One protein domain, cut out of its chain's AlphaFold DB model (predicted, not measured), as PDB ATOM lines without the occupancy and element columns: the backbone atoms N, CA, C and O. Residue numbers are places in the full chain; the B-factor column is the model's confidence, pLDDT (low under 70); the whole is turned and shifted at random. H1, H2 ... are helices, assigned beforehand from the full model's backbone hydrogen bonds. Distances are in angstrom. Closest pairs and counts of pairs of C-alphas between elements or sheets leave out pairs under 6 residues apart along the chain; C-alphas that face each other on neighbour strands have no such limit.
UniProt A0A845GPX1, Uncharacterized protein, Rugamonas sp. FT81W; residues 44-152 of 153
ATOM      1  N   TYR A  44      20.646 -42.879-113.910       85.62
ATOM      2  CA  TYR A  44      22.013 -42.409-113.663       85.62
ATOM      3  C   TYR A  44      22.964 -42.766-114.820       85.62
ATOM      4  O   TYR A  44      23.757 -41.936-115.253       85.62
ATOM      5  N   GLU A  45      22.826 -43.973-115.375       89.19
ATOM      6  CA  GLU A  45      23.625 -44.439-116.511       89.19
ATOM      7  C   GLU A  45      23.430 -43.583-117.774       89.19
ATOM      8  O   GLU A  45      24.399 -43.325-118.491       89.19
ATOM      9  N   ASP A  46      22.207 -43.114-118.045       90.56
ATOM     10  CA  ASP A  46      21.940 -42.238-119.189       90.56
ATOM     11  C   ASP A  46      22.674 -40.902-118.996       90.56
ATOM     12  O   ASP A  46      23.367 -40.428-119.900       90.56
ATOM     13  N   THR A  47      22.600 -40.334-117.788       90.62
ATOM     14  CA  THR A  47      23.278 -39.080-117.426       90.62
ATOM     15  C   THR A  47      24.793 -39.205-117.568       90.62
ATOM     16  O   THR A  47      25.432 -38.334-118.165       90.62
ATOM     17  N   THR A  48      25.378 -40.308-117.092       92.69
ATOM     18  CA  THR A  48      26.813 -40.586-117.235       92.69
ATOM     19  C   THR A  48      27.221 -40.689-118.702       92.69
ATOM     20  O   THR A  48      28.200 -40.064-119.099       92.69
ATOM     21  N   LYS A  49      26.456 -41.397-119.542       94.38
ATOM     22  CA  LYS A  49      26.765 -41.523-120.978       94.38
ATOM     23  C   LYS A  49      26.719 -40.186-121.710       94.38
ATOM     24  O   LYS A  49      27.548 -39.944-122.589       94.38
ATOM     25  N   VAL A  50      25.778 -39.313-121.357       94.94
ATOM     26  CA  VAL A  50      25.713 -37.950-121.904       94.94
ATOM     27  C   VAL A  50      26.934 -37.134-121.473       94.94
ATOM     28  O   VAL A  50      27.583 -36.526-122.328       94.94
ATOM     29  N   ALA A  51      27.288 -37.163-120.184       93.62
ATOM     30  CA  ALA A  51      28.469 -36.472-119.664       93.62
ATOM     31  C   ALA A  51      29.754 -36.975-120.343       93.62
ATOM     32  O   ALA A  51      30.510 -36.192-120.914       93.62
ATOM     33  N   ASP A  52      29.970 -38.288-120.384       94.12
ATOM     34  CA  ASP A  52      31.128 -38.900-121.038       94.12
ATOM     35  C   ASP A  52      31.164 -38.586-122.536       94.12
ATOM     36  O   ASP A  52      32.229 -38.318-123.102       94.12
ATOM     37  N   GLY A  53      29.993 -38.536-123.176       95.12
ATOM     38  CA  GLY A  53      29.826 -38.078-124.545       95.12
ATOM     39  C   GLY A  53      30.403 -36.679-124.756       95.12
ATOM     40  O   GLY A  53      31.223 -36.507-125.662       95.12
ATOM     41  N   LEU A  54      30.021 -35.706-123.920       94.88
ATOM     42  CA  LEU A  54      30.540 -34.331-123.961       94.88
ATOM     43  C   LEU A  54      32.044 -34.292-123.695       94.88
ATOM     44  O   LEU A  54      32.802 -33.736-124.493       94.88
ATOM     45  N   ARG A  55      32.488 -34.943-122.619       92.75
ATOM     46  CA  ARG A  55      33.894 -34.976-122.193       92.75
ATOM     47  C   ARG A  55      34.799 -35.565-123.264       92.75
ATOM     48  O   ARG A  55      35.882 -35.036-123.501       92.75
ATOM     49  N   LEU A  56      34.346 -36.602-123.972       94.62
ATOM     50  CA  LEU A  56      35.080 -37.179-125.095       94.62
ATOM     51  C   LEU A  56      35.271 -36.163-126.228       94.62
ATOM     52  O   LEU A  56      36.340 -36.120-126.835       94.62
ATOM     53  N   ARG A  57      34.261 -35.335-126.526       94.81
ATOM     54  CA  ARG A  57      34.366 -34.313-127.580       94.81
ATOM     55  C   ARG A  57      35.276 -33.186-127.127       94.81
ATOM     56  O   ARG A  57      36.163 -32.806-127.879       94.81
ATOM     57  N   TYR A  58      35.145 -32.725-125.889       92.56
ATOM     58  CA  TYR A  58      36.051 -31.723-125.331       92.56
ATOM     59  C   TYR A  58      37.502 -32.197-125.304       92.56
ATOM     60  O   TYR A  58      38.387 -31.450-125.717       92.56
ATOM     61  N   ALA A  59      37.750 -33.461-124.957       92.19
ATOM     62  CA  ALA A  59      39.088 -34.037-125.005       92.19
ATOM     63  C   ALA A  59      39.673 -34.085-126.429       92.19
ATOM     64  O   ALA A  59      40.878 -33.909-126.597       92.19
ATOM     65  N   LYS A  60      38.842 -34.273-127.466       92.50
ATOM     66  CA  LYS A  60      39.282 -34.176-128.872       92.50
ATOM     67  C   LYS A  60      39.660 -32.748-129.273       92.50
ATOM     68  O   LYS A  60      40.537 -32.577-130.110       92.50
ATOM     69  N   VAL A  61      39.003 -31.738-128.700       91.69
ATOM     70  CA  VAL A  61      39.230 -30.325-129.047       91.69
ATOM     71  C   VAL A  61      40.403 -29.728-128.269       91.69
ATOM     72  O   VAL A  61      41.215 -29.005-128.840       91.69
ATOM     73  N   TRP A  62      40.494 -30.010-126.970       89.06
ATOM     74  CA  TRP A  62      41.416 -29.332-126.050       89.06
ATOM     75  C   TRP A  62      42.425 -30.266-125.372       89.06
ATOM     76  O   TRP A  62      43.246 -29.811-124.576       89.06
ATOM     77  N   GLY A  63      42.407 -31.558-125.706       89.62
ATOM     78  CA  GLY A  63      43.260 -32.572-125.091       89.62
ATOM     79  C   GLY A  63      42.662 -33.162-123.813       89.62
ATOM     80  O   GLY A  63      41.658 -32.691-123.289       89.62
ATOM     81  N   LYS A  64      43.275 -34.234-123.300       87.25
ATOM     82  CA  LYS A  64      42.746 -35.001-122.156       87.25
ATOM     83  C   LYS A  64      42.673 -34.185-120.858       87.25
ATOM     84  O   LYS A  64      41.722 -34.358-120.105       87.25
ATOM     85  N   ASP A  65      43.587 -33.236-120.670       84.06
ATOM     86  CA  ASP A  65      43.681 -32.395-119.463       84.06
ATOM     87  C   ASP A  65      42.848 -31.103-119.576       84.06
ATOM     88  O   ASP A  65      43.146 -30.091-118.944       84.06
ATOM     89  N   TRP A  66      41.829 -31.082-120.440       83.88
ATOM     90  CA  TRP A  66      41.037 -29.877-120.716       83.88
ATOM     91  C   TRP A  66      40.295 -29.331-119.486       83.88
ATOM     92  O   TRP A  66      39.957 -28.151-119.464       83.88
ATOM     93  N   LEU A  67      40.049 -30.168-118.471       81.19
ATOM     94  CA  LEU A  67      39.464 -29.756-117.190       81.19
ATOM     95  C   LEU A  67      40.431 -28.917-116.342       81.19
ATOM     96  O   LEU A  67      39.987 -28.099-115.543       81.19
ATOM     97  N   GLU A  68      41.739 -29.095-116.529       82.06
ATOM     98  CA  GLU A  68      42.790 -28.438-115.742       82.06
ATOM     99  C   GLU A  68      43.298 -27.147-116.400       82.06
ATOM    100  O   GLU A  68      44.092 -26.407-115.819       82.06
ATOM    101  N   LYS A  69      42.857 -26.866-117.631       75.69
ATOM    102  CA  LYS A  69      43.337 -25.745-118.444       75.69
ATOM    103  C   LYS A  69      42.213 -24.748-118.726       75.69
ATOM    104  O   LYS A  69      41.063 -25.145-118.917       75.69
ATOM    105  N   PRO A  70      42.521 -23.442-118.829       73.50
ATOM    106  CA  PRO A  70      41.558 -22.463-119.315       73.50
ATOM    107  C   PRO A  70      41.056 -22.866-120.704       73.50
ATOM    108  O   PRO A  70      41.856 -23.063-121.620       73.50
ATOM    109  N   LYS A  71      39.736 -22.987-120.865       75.25
ATOM    110  CA  LYS A  71      39.118 -23.421-122.125       75.25
ATOM    111  C   LYS A  71      39.323 -22.336-123.193       75.25
ATOM    112  O   LYS A  71      38.797 -21.230-123.029       75.25
ATOM    113  N   PRO A  72      40.060 -22.610-124.286       72.00
ATOM    114  CA  PRO A  72      40.239 -21.650-125.364       72.00
ATOM    115  C   PRO A  72      38.886 -21.261-125.964       72.00
ATOM    116  O   PRO A  72      38.115 -22.119-126.387       72.00
ATOM    117  N   GLN A  73      38.616 -19.963-126.073       83.12
ATOM    118  CA  GLN A  73      37.376 -19.430-126.658       83.12
ATOM    119  C   GLN A  73      37.377 -19.422-128.204       83.12
ATOM    120  O   GLN A  73      36.607 -18.701-128.848       83.12
ATOM    121  N   GLN A  74      38.275 -20.207-128.804       84.06
ATOM    122  CA  GLN A  74      38.480 -20.297-130.246       84.06
ATOM    123  C   GLN A  74      37.437 -21.191-130.923       84.06
ATOM    124  O   GLN A  74      36.749 -21.981-130.278       84.06
ATOM    125  N   ARG A  75      37.346 -21.086-132.251       89.69
ATOM    126  CA  ARG A  75      36.479 -21.957-133.049       89.69
ATOM    127  C   ARG A  75      36.877 -23.426-132.915       89.69
ATOM    128  O   ARG A  75      38.057 -23.760-132.867       89.69
ATOM    129  N   ILE A  76      35.863 -24.280-132.906       93.69
ATOM    130  CA  ILE A  76      35.977 -25.738-132.908       93.69
ATOM    131  C   ILE A  76      35.706 -26.236-134.333       93.69
ATOM    132  O   ILE A  76      35.065 -25.543-135.124       93.69
ATOM    133  N   ASP A  77      36.177 -27.430-134.683       95.25
ATOM    134  CA  ASP A  77      35.738 -28.098-135.908       95.25
ATOM    135  C   ASP A  77      34.187 -28.173-135.974       95.25
ATOM    136  O   ASP A  77      33.555 -28.565-134.985       95.25
ATOM    137  N   PRO A  78      33.539 -27.781-137.090       95.25
ATOM    138  CA  PRO A  78      32.080 -27.765-137.188       95.25
ATOM    139  C   PRO A  78      31.405 -29.118-136.954       95.25
ATOM    140  O   PRO A  78      30.318 -29.143-136.380       95.25
ATOM    141  N   ALA A  79      32.028 -30.231-137.357       95.62
ATOM    142  CA  ALA A  79      31.468 -31.559-137.126       95.62
ATOM    143  C   ALA A  79      31.483 -31.888-135.628       95.62
ATOM    144  O   ALA A  79      30.467 -32.318-135.082       95.62
ATOM    145  N   ILE A  80      32.585 -31.580-134.936       96.19
ATOM    146  CA  ILE A  80      32.672 -31.761-133.480       96.19
ATOM    147  C   ILE A  80      31.674 -30.854-132.751       96.19
ATOM    148  O   ILE A  80      31.014 -31.307-131.816       96.19
ATOM    149  N   MET A  81      31.509 -29.596-133.174       97.00
ATOM    150  CA  MET A  81      30.504 -28.710-132.573       97.00
ATOM    151  C   MET A  81      29.074 -29.210-132.818       97.00
ATOM    152  O   MET A  81      28.235 -29.116-131.924       97.00
ATOM    153  N   GLY A  82      28.795 -29.781-133.993       97.25
ATOM    154  CA  GLY A  82      27.522 -30.439-134.281       97.25
ATOM    155  C   GLY A  82      27.245 -31.610-133.335       97.25
ATOM    156  O   GLY A  82      26.140 -31.726-132.805       97.25
ATOM    157  N   GLU A  83      28.259 -32.436-133.055       97.69
ATOM    158  CA  GLU A  83      28.160 -33.509-132.058       97.69
ATOM    159  C   GLU A  83      27.918 -32.956-130.648       97.69
ATOM    160  O   GLU A  83      27.023 -33.441-129.957       97.69
ATOM    161  N   ILE A  84      28.662 -31.925-130.230       97.00
ATOM    162  CA  ILE A  84      28.468 -31.261-128.930       97.00
ATOM    163  C   ILE A  84      27.030 -30.752-128.813       97.00
ATOM    164  O   ILE A  84      26.358 -31.085-127.844       97.00
ATOM    165  N   ALA A  85      26.525 -30.021-129.811       97.56
ATOM    166  CA  ALA A  85      25.161 -29.499-129.808       97.56
ATOM    167  C   ALA A  85      24.103 -30.610-129.737       97.56
ATOM    168  O   ALA A  85      23.109 -30.466-129.025       97.56
ATOM    169  N   ALA A  86      24.313 -31.732-130.432       96.75
ATOM    170  CA  ALA A  86      23.390 -32.862-130.393       96.75
ATOM    171  C   ALA A  86      23.338 -33.504-128.997       96.75
ATOM    172  O   ALA A  86      22.255 -33.761-128.468       96.75
ATOM    173  N   ILE A  87      24.500 -33.690-128.363       97.25
ATOM    174  CA  ILE A  87      24.589 -34.204-126.992       97.25
ATOM    175  C   ILE A  87      24.009 -33.187-125.997       97.25
ATOM    176  O   ILE A  87      23.276 -33.581-125.096       97.25
ATOM    177  N   SER A  88      24.235 -31.882-126.186       97.25
ATOM    178  CA  SER A  88      23.584 -30.831-125.389       97.25
ATOM    179  C   SER A  88      22.064 -30.873-125.499       97.25
ATOM    180  O   SER A  88      21.376 -30.653-124.508       97.25
ATOM    181  N   GLY A  89      21.542 -31.178-126.689       96.19
ATOM    182  CA  GLY A  89      20.125 -31.440-126.926       96.19
ATOM    183  C   GLY A  89      19.576 -32.531-126.014       96.19
ATOM    184  O   GLY A  89      18.569 -32.327-125.340       96.19
ATOM    185  N   CYS A  90      20.286 -33.658-125.964       94.94
ATOM    186  CA  CYS A  90      19.977 -34.786-125.090       94.94
ATOM    187  C   CYS A  90      20.017 -34.392-123.610       94.94
ATOM    188  O   CYS A  90      19.045 -34.582-122.882       94.94
ATOM    189  N   ALA A  91      21.123 -33.764-123.202       95.44
ATOM    190  CA  ALA A  91      21.354 -33.285-121.849       95.44
ATOM    191  C   ALA A  91      20.223 -32.367-121.376       95.44
ATOM    192  O   ALA A  91      19.692 -32.545-120.288       95.44
ATOM    193  N   ALA A  92      19.811 -31.409-122.209       96.06
ATOM    194  CA  ALA A  92      18.772 -30.458-121.849       96.06
ATOM    195  C   ALA A  92      17.395 -31.112-121.690       96.06
ATOM    196  O   ALA A  92      16.647 -30.735-120.794       96.06
ATOM    197  N   ILE A  93      17.055 -32.093-122.530       94.12
ATOM    198  CA  ILE A  93      15.801 -32.849-122.393       94.12
ATOM    199  C   ILE A  93      15.764 -33.579-121.045       94.12
ATOM    200  O   ILE A  93      14.744 -33.539-120.363       94.12
ATOM    201  N   MET A  94      16.883 -34.190-120.651       93.44
ATOM    202  CA  MET A  94      17.008 -34.948-119.403       93.44
ATOM    203  C   MET A  94      17.082 -34.074-118.145       93.44
ATOM    204  O   MET A  94      16.744 -34.538-117.064       93.44
ATOM    205  N   ASP A  95      17.554 -32.832-118.272       92.44
ATOM    206  CA  ASP A  95      17.891 -31.958-117.138       92.44
ATOM    207  C   ASP A  95      16.842 -30.864-116.889       92.44
ATOM    208  O   ASP A  95      16.865 -30.178-115.866       92.44
ATOM    209  N   LEU A  96      15.889 -30.679-117.808       90.75
ATOM    210  CA  LEU A  96      14.732 -29.824-117.556       90.75
ATOM    211  C   LEU A  96      13.916 -30.329-116.346       90.75
ATOM    212  O   LEU A  96      13.947 -31.502-116.010       90.75
ATOM    213  N   PRO A  97      13.154 -29.461-115.667       88.75
ATOM    214  CA  PRO A  97      13.139 -28.013-115.829       88.75
ATOM    215  C   PRO A  97      14.317 -27.301-115.138       88.75
ATOM    216  O   PRO A  97      14.448 -26.092-115.298       88.75
ATOM    217  N   ALA A  98      15.142 -28.003-114.353       89.56
ATOM    218  CA  ALA A  98      16.115 -27.382-113.449       89.56
ATOM    219  C   ALA A  98      17.424 -26.956-114.133       89.56
ATOM    220  O   ALA A  98      18.025 -25.960-113.733       89.56
ATOM    221  N   CYS A  99      17.854 -27.699-115.154       92.88
ATOM    222  CA  CYS A  99      19.107 -27.505-115.882       92.88
ATOM    223  C   CYS A  99      20.342 -27.480-114.961       92.88
ATOM    224  O   CYS A  99      21.307 -26.754-115.212       92.88
ATOM    225  N   ALA A 100      20.269 -28.234-113.860       91.00
ATOM    226  CA  ALA A 100      21.232 -28.208-112.766       91.00
ATOM    227  C   ALA A 100      22.437 -29.123-113.020       91.00
ATOM    228  O   ALA A 100      23.516 -28.890-112.491       91.00
ATOM    229  N   THR A 101      22.265 -30.168-113.824       92.25
ATOM    230  CA  THR A 101      23.259 -31.233-113.985       92.25
ATOM    231  C   THR A 101      24.316 -30.866-115.018       92.25
ATOM    232  O   THR A 101      25.509 -31.050-114.789       92.25
ATOM    233  N   PHE A 102      23.893 -30.344-116.172       93.69
ATOM    234  CA  PHE A 102      24.799 -30.111-117.298       93.69
ATOM    235  C   PHE A 102      25.073 -28.637-117.558       93.69
ATOM    236  O   PHE A 102      26.146 -28.308-118.062       93.69
ATOM    237  N   PHE A 103      24.130 -27.750-117.246       93.88
ATOM    238  CA  PHE A 103      24.228 -26.336-117.610       93.88
ATOM    239  C   PHE A 103      24.653 -25.438-116.451       93.88
ATOM    240  O   PHE A 103      25.183 -24.360-116.709       93.88
ATOM    241  N   ASP A 104      24.450 -25.856-115.203       90.81
ATOM    242  CA  ASP A 104      24.709 -25.017-114.037       90.81
ATOM    243  C   ASP A 104      26.214 -24.893-113.726       90.81
ATOM    244  O   ASP A 104      26.886 -25.911-113.522       90.81
ATOM    245  N   PRO A 105      26.776 -23.669-113.699       84.19
ATOM    246  CA  PRO A 105      28.170 -23.453-113.334       84.19
ATOM    247  C   PRO A 105      28.479 -23.811-111.877       84.19
ATOM    248  O   PRO A 105      29.596 -24.249-111.610       84.19
ATOM    249  N   GLU A 106      27.528 -23.668-110.949       86.38
ATOM    250  CA  GLU A 106      27.741 -23.970-109.525       86.38
ATOM    251  C   GLU A 106      27.933 -25.471-109.293       86.38
ATOM    252  O   GLU A 106      28.727 -25.886-108.454       86.38
ATOM    253  N   MET A 107      27.257 -26.286-110.104       85.12
ATOM    254  CA  MET A 107      27.373 -27.745-110.089       85.12
ATOM    255  C   MET A 107      28.509 -28.256-110.992       85.12
ATOM    256  O   MET A 107      28.724 -29.462-111.095       85.12
ATOM    257  N   GLY A 108      29.240 -27.355-111.660       79.38
ATOM    258  CA  GLY A 108      30.336 -27.710-112.561       79.38
ATOM    259  C   GLY A 108      29.881 -28.388-113.854       79.38
ATOM    260  O   GLY A 108      30.635 -29.172-114.431       79.38
ATOM    261  N   GLY A 109      28.661 -28.105-114.319       87.56
ATOM    262  CA  GLY A 109      28.086 -28.742-115.498       87.56
ATOM    263  C   GLY A 109      28.937 -28.541-116.758       87.56
ATOM    264  O   GLY A 109      29.427 -27.441-117.036       87.56
ATOM    265  N   ASP A 110      29.090 -29.594-117.561       89.81
ATOM    266  CA  ASP A 110      29.953 -29.616-118.752       89.81
ATOM    267  C   ASP A 110      29.570 -28.560-119.822       89.81
ATOM    268  O   ASP A 110      30.408 -28.148-120.631       89.81
ATOM    269  N   LEU A 111      28.322 -28.080-119.828       93.12
ATOM    270  CA  LEU A 111      27.792 -27.065-120.752       93.12
ATOM    271  C   LEU A 111      27.771 -25.649-120.164       93.12
ATOM    272  O   LEU A 111      27.568 -24.688-120.910       93.12
ATOM    273  N   SER A 112      28.043 -25.494-118.865       89.62
ATOM    274  CA  SER A 112      28.039 -24.196-118.167       89.62
ATOM    275  C   SER A 112      28.945 -23.151-118.814       89.62
ATOM    276  O   SER A 112      28.625 -21.963-118.847       89.62
ATOM    277  N   MET A 113      30.053 -23.582-119.423       87.12
ATOM    278  CA  MET A 113      30.969 -22.680-120.121       87.12
ATOM    279  C   MET A 113      30.272 -21.898-121.242       87.12
ATOM    280  O   MET A 113      30.566 -20.723-121.442       87.12
ATOM    281  N   PHE A 114      29.327 -22.521-121.957       90.44
ATOM    282  CA  PHE A 114      28.605 -21.841-123.015       90.44
ATOM    283  C   PHE A 114      27.667 -20.817-122.397       90.44
ATOM    284  O   PHE A 114      27.624 -19.699-122.897       90.44
ATOM    285  N   ALA A 115      26.974 -21.155-121.304       85.81
ATOM    286  CA  ALA A 115      26.092 -20.228-120.595       85.81
ATOM    287  C   ALA A 115      26.848 -18.988-120.088       85.81
ATOM    288  O   ALA A 115      26.340 -17.878-120.226       85.81
ATOM    289  N   ASN A 116      28.087 -19.173-119.621       86.06
ATOM    290  CA  ASN A 116      28.955 -18.103-119.119       86.06
ATOM    291  C   ASN A 116      29.570 -17.234-120.226       86.06
ATOM    292  O   ASN A 116      29.964 -16.091-119.985       86.06
ATOM    293  N   PHE A 117      29.688 -17.751-121.448       87.94
ATOM    294  CA  PHE A 117      30.186 -16.964-122.567       87.94
ATOM    295  C   PHE A 117      29.119 -16.008-123.097       87.94
ATOM    296  O   PHE A 117      27.983 -16.392-123.382       87.94
ATOM    297  N   SER A 118      29.528 -14.758-123.336       87.44
ATOM    298  CA  SER A 118      28.741 -13.823-124.138       87.44
ATOM    299  C   SER A 118      28.500 -14.398-125.537       87.44
ATOM    300  O   SER A 118      29.375 -15.040-126.119       87.44
ATOM    301  N   THR A 119      27.355 -14.075-126.139       88.06
ATOM    302  CA  THR A 119      27.016 -14.443-127.527       88.06
ATOM    303  C   THR A 119      27.990 -13.880-128.571       88.06
ATOM    304  O   THR A 119      27.993 -14.322-129.717       88.06
ATOM    305  N   LYS A 120      28.850 -12.925-128.188       88.81
ATOM    306  CA  LYS A 120      29.924 -12.383-129.037       88.81
ATOM    307  C   LYS A 120      31.143 -13.303-129.141       88.81
ATOM    308  O   LYS A 120      31.949 -13.133-130.051       88.81
ATOM    309  N   VAL A 121      31.304 -14.249-128.214       91.62
ATOM    310  CA  VAL A 121      32.445 -15.167-128.208       91.62
ATOM    311  C   VAL A 121      32.317 -16.142-129.389       91.62
ATOM    312  O   VAL A 121      31.261 -16.765-129.534       91.62
ATOM    313  N   PRO A 122      33.363 -16.339-130.222       91.81
ATOM    314  CA  PRO A 122      33.271 -17.175-131.421       91.81
ATOM    315  C   PRO A 122      32.766 -18.596-131.158       91.81
ATOM    316  O   PRO A 122      31.888 -19.067-131.878       91.81
ATOM    317  N   VAL A 123      33.274 -19.256-130.110       92.19
ATOM    318  CA  VAL A 123      32.848 -20.619-129.754       92.19
ATOM    319  C   VAL A 123      31.394 -20.675-129.277       92.19
ATOM    320  O   VAL A 123      30.693 -21.641-129.564       92.19
ATOM    321  N   ARG A 124      30.900 -19.616-128.615       94.75
ATOM    322  CA  ARG A 124      29.496 -19.516-128.201       94.75
ATOM    323  C   ARG A 124      28.575 -19.323-129.399       94.75
ATOM    324  O   ARG A 124      27.590 -20.040-129.517       94.75
ATOM    325  N   LYS A 125      28.925 -18.414-130.312       94.94
ATOM    326  CA  LYS A 125      28.171 -18.213-131.557       94.94
ATOM    327  C   LYS A 125      28.080 -19.511-132.363       94.94
ATOM    328  O   LYS A 125      27.008 -19.871-132.828       94.94
ATOM    329  N   GLN A 126      29.194 -20.232-132.472       95.75
ATOM    330  CA  GLN A 126      29.241 -21.511-133.175       95.75
ATOM    331  C   GLN A 126      28.353 -22.576-132.510       95.75
ATOM    332  O   GLN A 126      27.694 -23.347-133.202       95.75
ATOM    333  N   PHE A 127      28.316 -22.610-131.177       96.75
ATOM    334  CA  PHE A 127      27.412 -23.484-130.435       96.75
ATOM    335  C   PHE A 127      25.941 -23.135-130.693       96.75
ATOM    336  O   PHE A 127      25.160 -24.019-131.029       96.75
ATOM    337  N   ASP A 128      25.571 -21.854-130.614       96.44
ATOM    338  CA  ASP A 128      24.198 -21.406-130.873       96.44
ATOM    339  C   ASP A 128      23.757 -21.743-132.317       96.44
ATOM    340  O   ASP A 128      22.632 -22.198-132.537       96.44
ATOM    341  N   GLU A 129      24.654 -21.589-133.299       97.19
ATOM    342  CA  GLU A 129      24.437 -21.987-134.700       97.19
ATOM    343  C   GLU A 129      24.244 -23.506-134.846       97.19
ATOM    344  O   GLU A 129      23.314 -23.951-135.522       97.19
ATOM    345  N   ALA A 130      25.076 -24.311-134.181       97.69
ATOM    346  CA  ALA A 130      24.969 -25.768-134.211       97.69
ATOM    347  C   ALA A 130      23.676 -26.268-133.546       97.69
ATOM    348  O   ALA A 130      23.008 -27.154-134.082       97.69
ATOM    349  N   VAL A 131      23.266 -25.654-132.432       97.81
ATOM    350  CA  VAL A 131      21.968 -25.922-131.796       97.81
ATOM    351  C   VAL A 131      20.838 -25.565-132.758       97.81
ATOM    352  O   VAL A 131      19.953 -26.384-132.999       97.81
ATOM    353  N   ALA A 132      20.873 -24.387-133.384       97.00
ATOM    354  CA  ALA A 132      19.859 -23.982-134.357       97.00
ATOM    355  C   ALA A 132      19.753 -24.949-135.553       97.00
ATOM    356  O   ALA A 132      18.657 -25.127-136.096       97.00
ATOM    357  N   ALA A 133      20.850 -25.617-135.919       97.00
ATOM    358  CA  ALA A 133      20.917 -26.595-137.002       97.00
ATOM    359  C   ALA A 133      20.446 -28.017-136.628       97.00
ATOM    360  O   ALA A 133      20.328 -28.856-137.519       97.00
ATOM    361  N   LEU A 134      20.140 -28.312-135.355       94.88
ATOM    362  CA  LEU A 134      19.700 -29.655-134.953       94.88
ATOM    363  C   LEU A 134      18.451 -30.125-135.735       94.88
ATOM    364  O   LEU A 134      17.592 -29.323-136.095       94.88
ATOM    365  N   PRO A 135      18.270 -31.427-135.976       91.06
ATOM    366  CA  PRO A 135      17.035 -31.916-136.588       91.06
ATOM    367  C   PRO A 135      15.855 -31.890-135.601       91.06
ATOM    368  O   PRO A 135      14.729 -31.580-135.984       91.06
ATOM    369  N   SER A 136      16.102 -32.163-134.315       92.38
ATOM    370  CA  SER A 136      15.052 -32.211-133.289       92.38
ATOM    371  C   SER A 136      14.687 -30.815-132.787       92.38
ATOM    372  O   SER A 136      15.493 -30.136-132.154       92.38
ATOM    373  N   VAL A 137      13.446 -30.390-133.042       93.38
ATOM    374  CA  VAL A 137      12.901 -29.108-132.560       93.38
ATOM    375  C   VAL A 137      12.826 -29.059-131.034       93.38
ATOM    376  O   VAL A 137      13.053 -28.009-130.438       93.38
ATOM    377  N   GLU A 138      12.512 -30.177-130.390       91.81
ATOM    378  CA  GLU A 138      12.454 -30.266-128.933       91.81
ATOM    379  C   GLU A 138      13.838 -30.103-128.311       91.81
ATOM    380  O   GLU A 138      13.993 -29.283-127.412       91.81
ATOM    381  N   ALA A 139      14.852 -30.788-128.845       94.25
ATOM    382  CA  ALA A 139      16.229 -30.651-128.384       94.25
ATOM    383  C   ALA A 139      16.705 -29.191-128.467       94.25
ATOM    384  O   ALA A 139      17.288 -28.671-127.516       94.25
ATOM    385  N   LYS A 140      16.372 -28.485-129.562       95.69
ATOM    386  CA  LYS A 140      16.634 -27.037-129.684       95.69
ATOM    387  C   LYS A 140      15.992 -26.248-128.558       95.69
ATOM    388  O   LYS A 140      16.662 -25.455-127.901       95.69
ATOM    389  N   LYS A 141      14.687 -26.446-128.357       95.50
ATOM    390  CA  LYS A 141      13.908 -25.717-127.352       95.50
ATOM    391  C   LYS A 141      14.423 -25.998-125.945       95.50
ATOM    392  O   LYS A 141      14.528 -25.063-125.159       95.50
ATOM    393  N   ALA A 142      14.780 -27.246-125.650       95.88
ATOM    394  CA  ALA A 142      15.316 -27.646-124.360       95.88
ATOM    395  C   ALA A 142      16.653 -26.953-124.074       95.88
ATOM    396  O   ALA A 142      16.796 -26.312-123.034       95.88
ATOM    397  N   VAL A 143      17.598 -26.978-125.024       96.81
ATOM    398  CA  VAL A 143      18.888 -26.281-124.865       96.81
ATOM    399  C   VAL A 143      18.671 -24.787-124.672       96.81
ATOM    400  O   VAL A 143      19.214 -24.199-123.742       96.81
ATOM    401  N   GLN A 144      17.838 -24.162-125.504       95.12
ATOM    402  CA  GLN A 144      17.528 -22.736-125.379       95.12
ATOM    403  C   GLN A 144      16.894 -22.395-124.023       95.12
ATOM    404  O   GLN A 144      17.225 -21.361-123.441       95.12
ATOM    405  N   ALA A 145      16.013 -23.256-123.504       95.06
ATOM    406  CA  ALA A 145      15.405 -23.088-122.190       95.06
ATOM    407  C   ALA A 145      16.454 -23.163-121.074       95.06
ATOM    408  O   ALA A 145      16.512 -22.247-120.254       95.06
ATOM    409  N   CYS A 146      17.331 -24.171-121.091       95.44
ATOM    410  CA  CYS A 146      18.390 -24.308-120.094       95.44
ATOM    411  C   CYS A 146      19.403 -23.166-120.132       95.44
ATOM    412  O   CYS A 146      19.698 -22.568-119.099       95.44
ATOM    413  N   MET A 147      19.862 -22.782-121.322       94.12
ATOM    414  CA  MET A 147      20.774 -21.652-121.495       94.12
ATOM    415  C   MET A 147      20.161 -20.342-120.985       94.12
ATOM    416  O   MET A 147      20.848 -19.541-120.357       94.12
ATOM    417  N   LYS A 148      18.858 -20.124-121.217       91.69
ATOM    418  CA  LYS A 148      18.134 -18.949-120.714       91.69
ATOM    419  C   LYS A 148      17.912 -18.999-119.203       91.69
ATOM    420  O   LYS A 148      17.878 -17.944-118.578       91.69
ATOM    421  N   LEU A 149      17.687 -20.181-118.638       91.19
ATOM    422  CA  LEU A 149      17.450 -20.353-117.209       91.19
ATOM    423  C   LEU A 149      18.727 -20.099-116.411       91.19
ATOM    424  O   LEU A 149      18.696 -19.319-115.466       91.19
ATOM    425  N   VAL A 150      19.846 -20.686-116.831       88.94
ATOM    426  CA  VAL A 150      21.131 -20.520-116.142       88.94
ATOM    427  C   VAL A 150      21.695 -19.113-116.319       88.94
ATOM    428  O   VAL A 150      22.215 -18.558-115.366       88.94
ATOM    429  N   ALA A 151      21.511 -18.470-117.478       82.75
ATOM    430  CA  ALA A 151      21.961 -17.087-117.683       82.75
ATOM    431  C   ALA A 151      21.232 -16.034-116.815       82.75
ATOM    432  O   ALA A 151      21.582 -14.857-116.870       82.75
ATOM    433  N   LYS A 152      20.176 -16.420-116.086       74.00
ATOM    434  CA  LYS A 152      19.459 -15.552-115.138       74.00
ATOM    435  C   LYS A 152      19.923 -15.711-113.689       74.00
ATOM    436  O   LYS A 152      19.453 -14.935-112.858       74.00
TER     437      LYS A 152
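This is residues 44 to 152 of the 153 residues of an uncharacterized protein of Rugamonas sp. FT81W (UniProt A0A845GPX1). H2 runs through the middle of a rounded body of helices, with the longest helix, H1, side by side with it on one side and H4 and H5 crossing it on the other. H4 and H5 form a V, and the short H3 sits between its open ends. The printed part has 109 residues with five named helices, H1 to H5 in chain order, and no named strand: the class is all helix. It is compact, with a radius of gyration of the C-alphas of 12.6 A, and spans 31 by 29 by 27 A.

Find C-alpha 44 at (22.013, -42.409, -113.663); from there H1, residues 44 to 62, runs 26.5 A. H2, residues 78 to 95, starts at (32.080, -27.765, -137.188) and covers 24.9 A. Look next for H3, residues 112 to 116, H4, residues 122 to 132, 15.3 A long, and H5, residues 137 to 150, which runs 20.3 A to C-alpha 150 at (21.131, -20.520, -116.142).

H1 and H2 form a helical hairpin: they touch, closest at the C-alphas of Leu 54 and Ile 84, 6.2 A, at a shallow tilt of 24 degrees, opposite ways. H1 is apart from H3, H4 and H5. H2 touches H4 at a steep tilt of 64 degrees, closest at C-alphas 85 and 131, 5.2 A. With residues 86 to 93 alone H2 touches H5, about perpendicular at 76 degrees; C-alphas 89 and 139 are closest, 4.2 A. The helix packing is mostly crossed. H4 and H5, a helical hairpin at a steep tilt of 41 degrees, only just touch, with 3 pairs of C-alphas within 8 A, closest at Val 131 and Lys 140, 5.8 A. H3 and H5 only just touch, also with 3 pairs, closest at C-alphas 115 and 147, 5.6 A. In H1, H2, H3, H4 and H5 every O i to N i+4 pair is within hydrogen-bond range.

The C-alphas of Glu 45 and Lys 120 are the two farthest apart, 35.0 A. Residues 63 to 77 and 96 to 111 are the long links. The printed part has no cut, and no printed residue is under 70 in pLDDT.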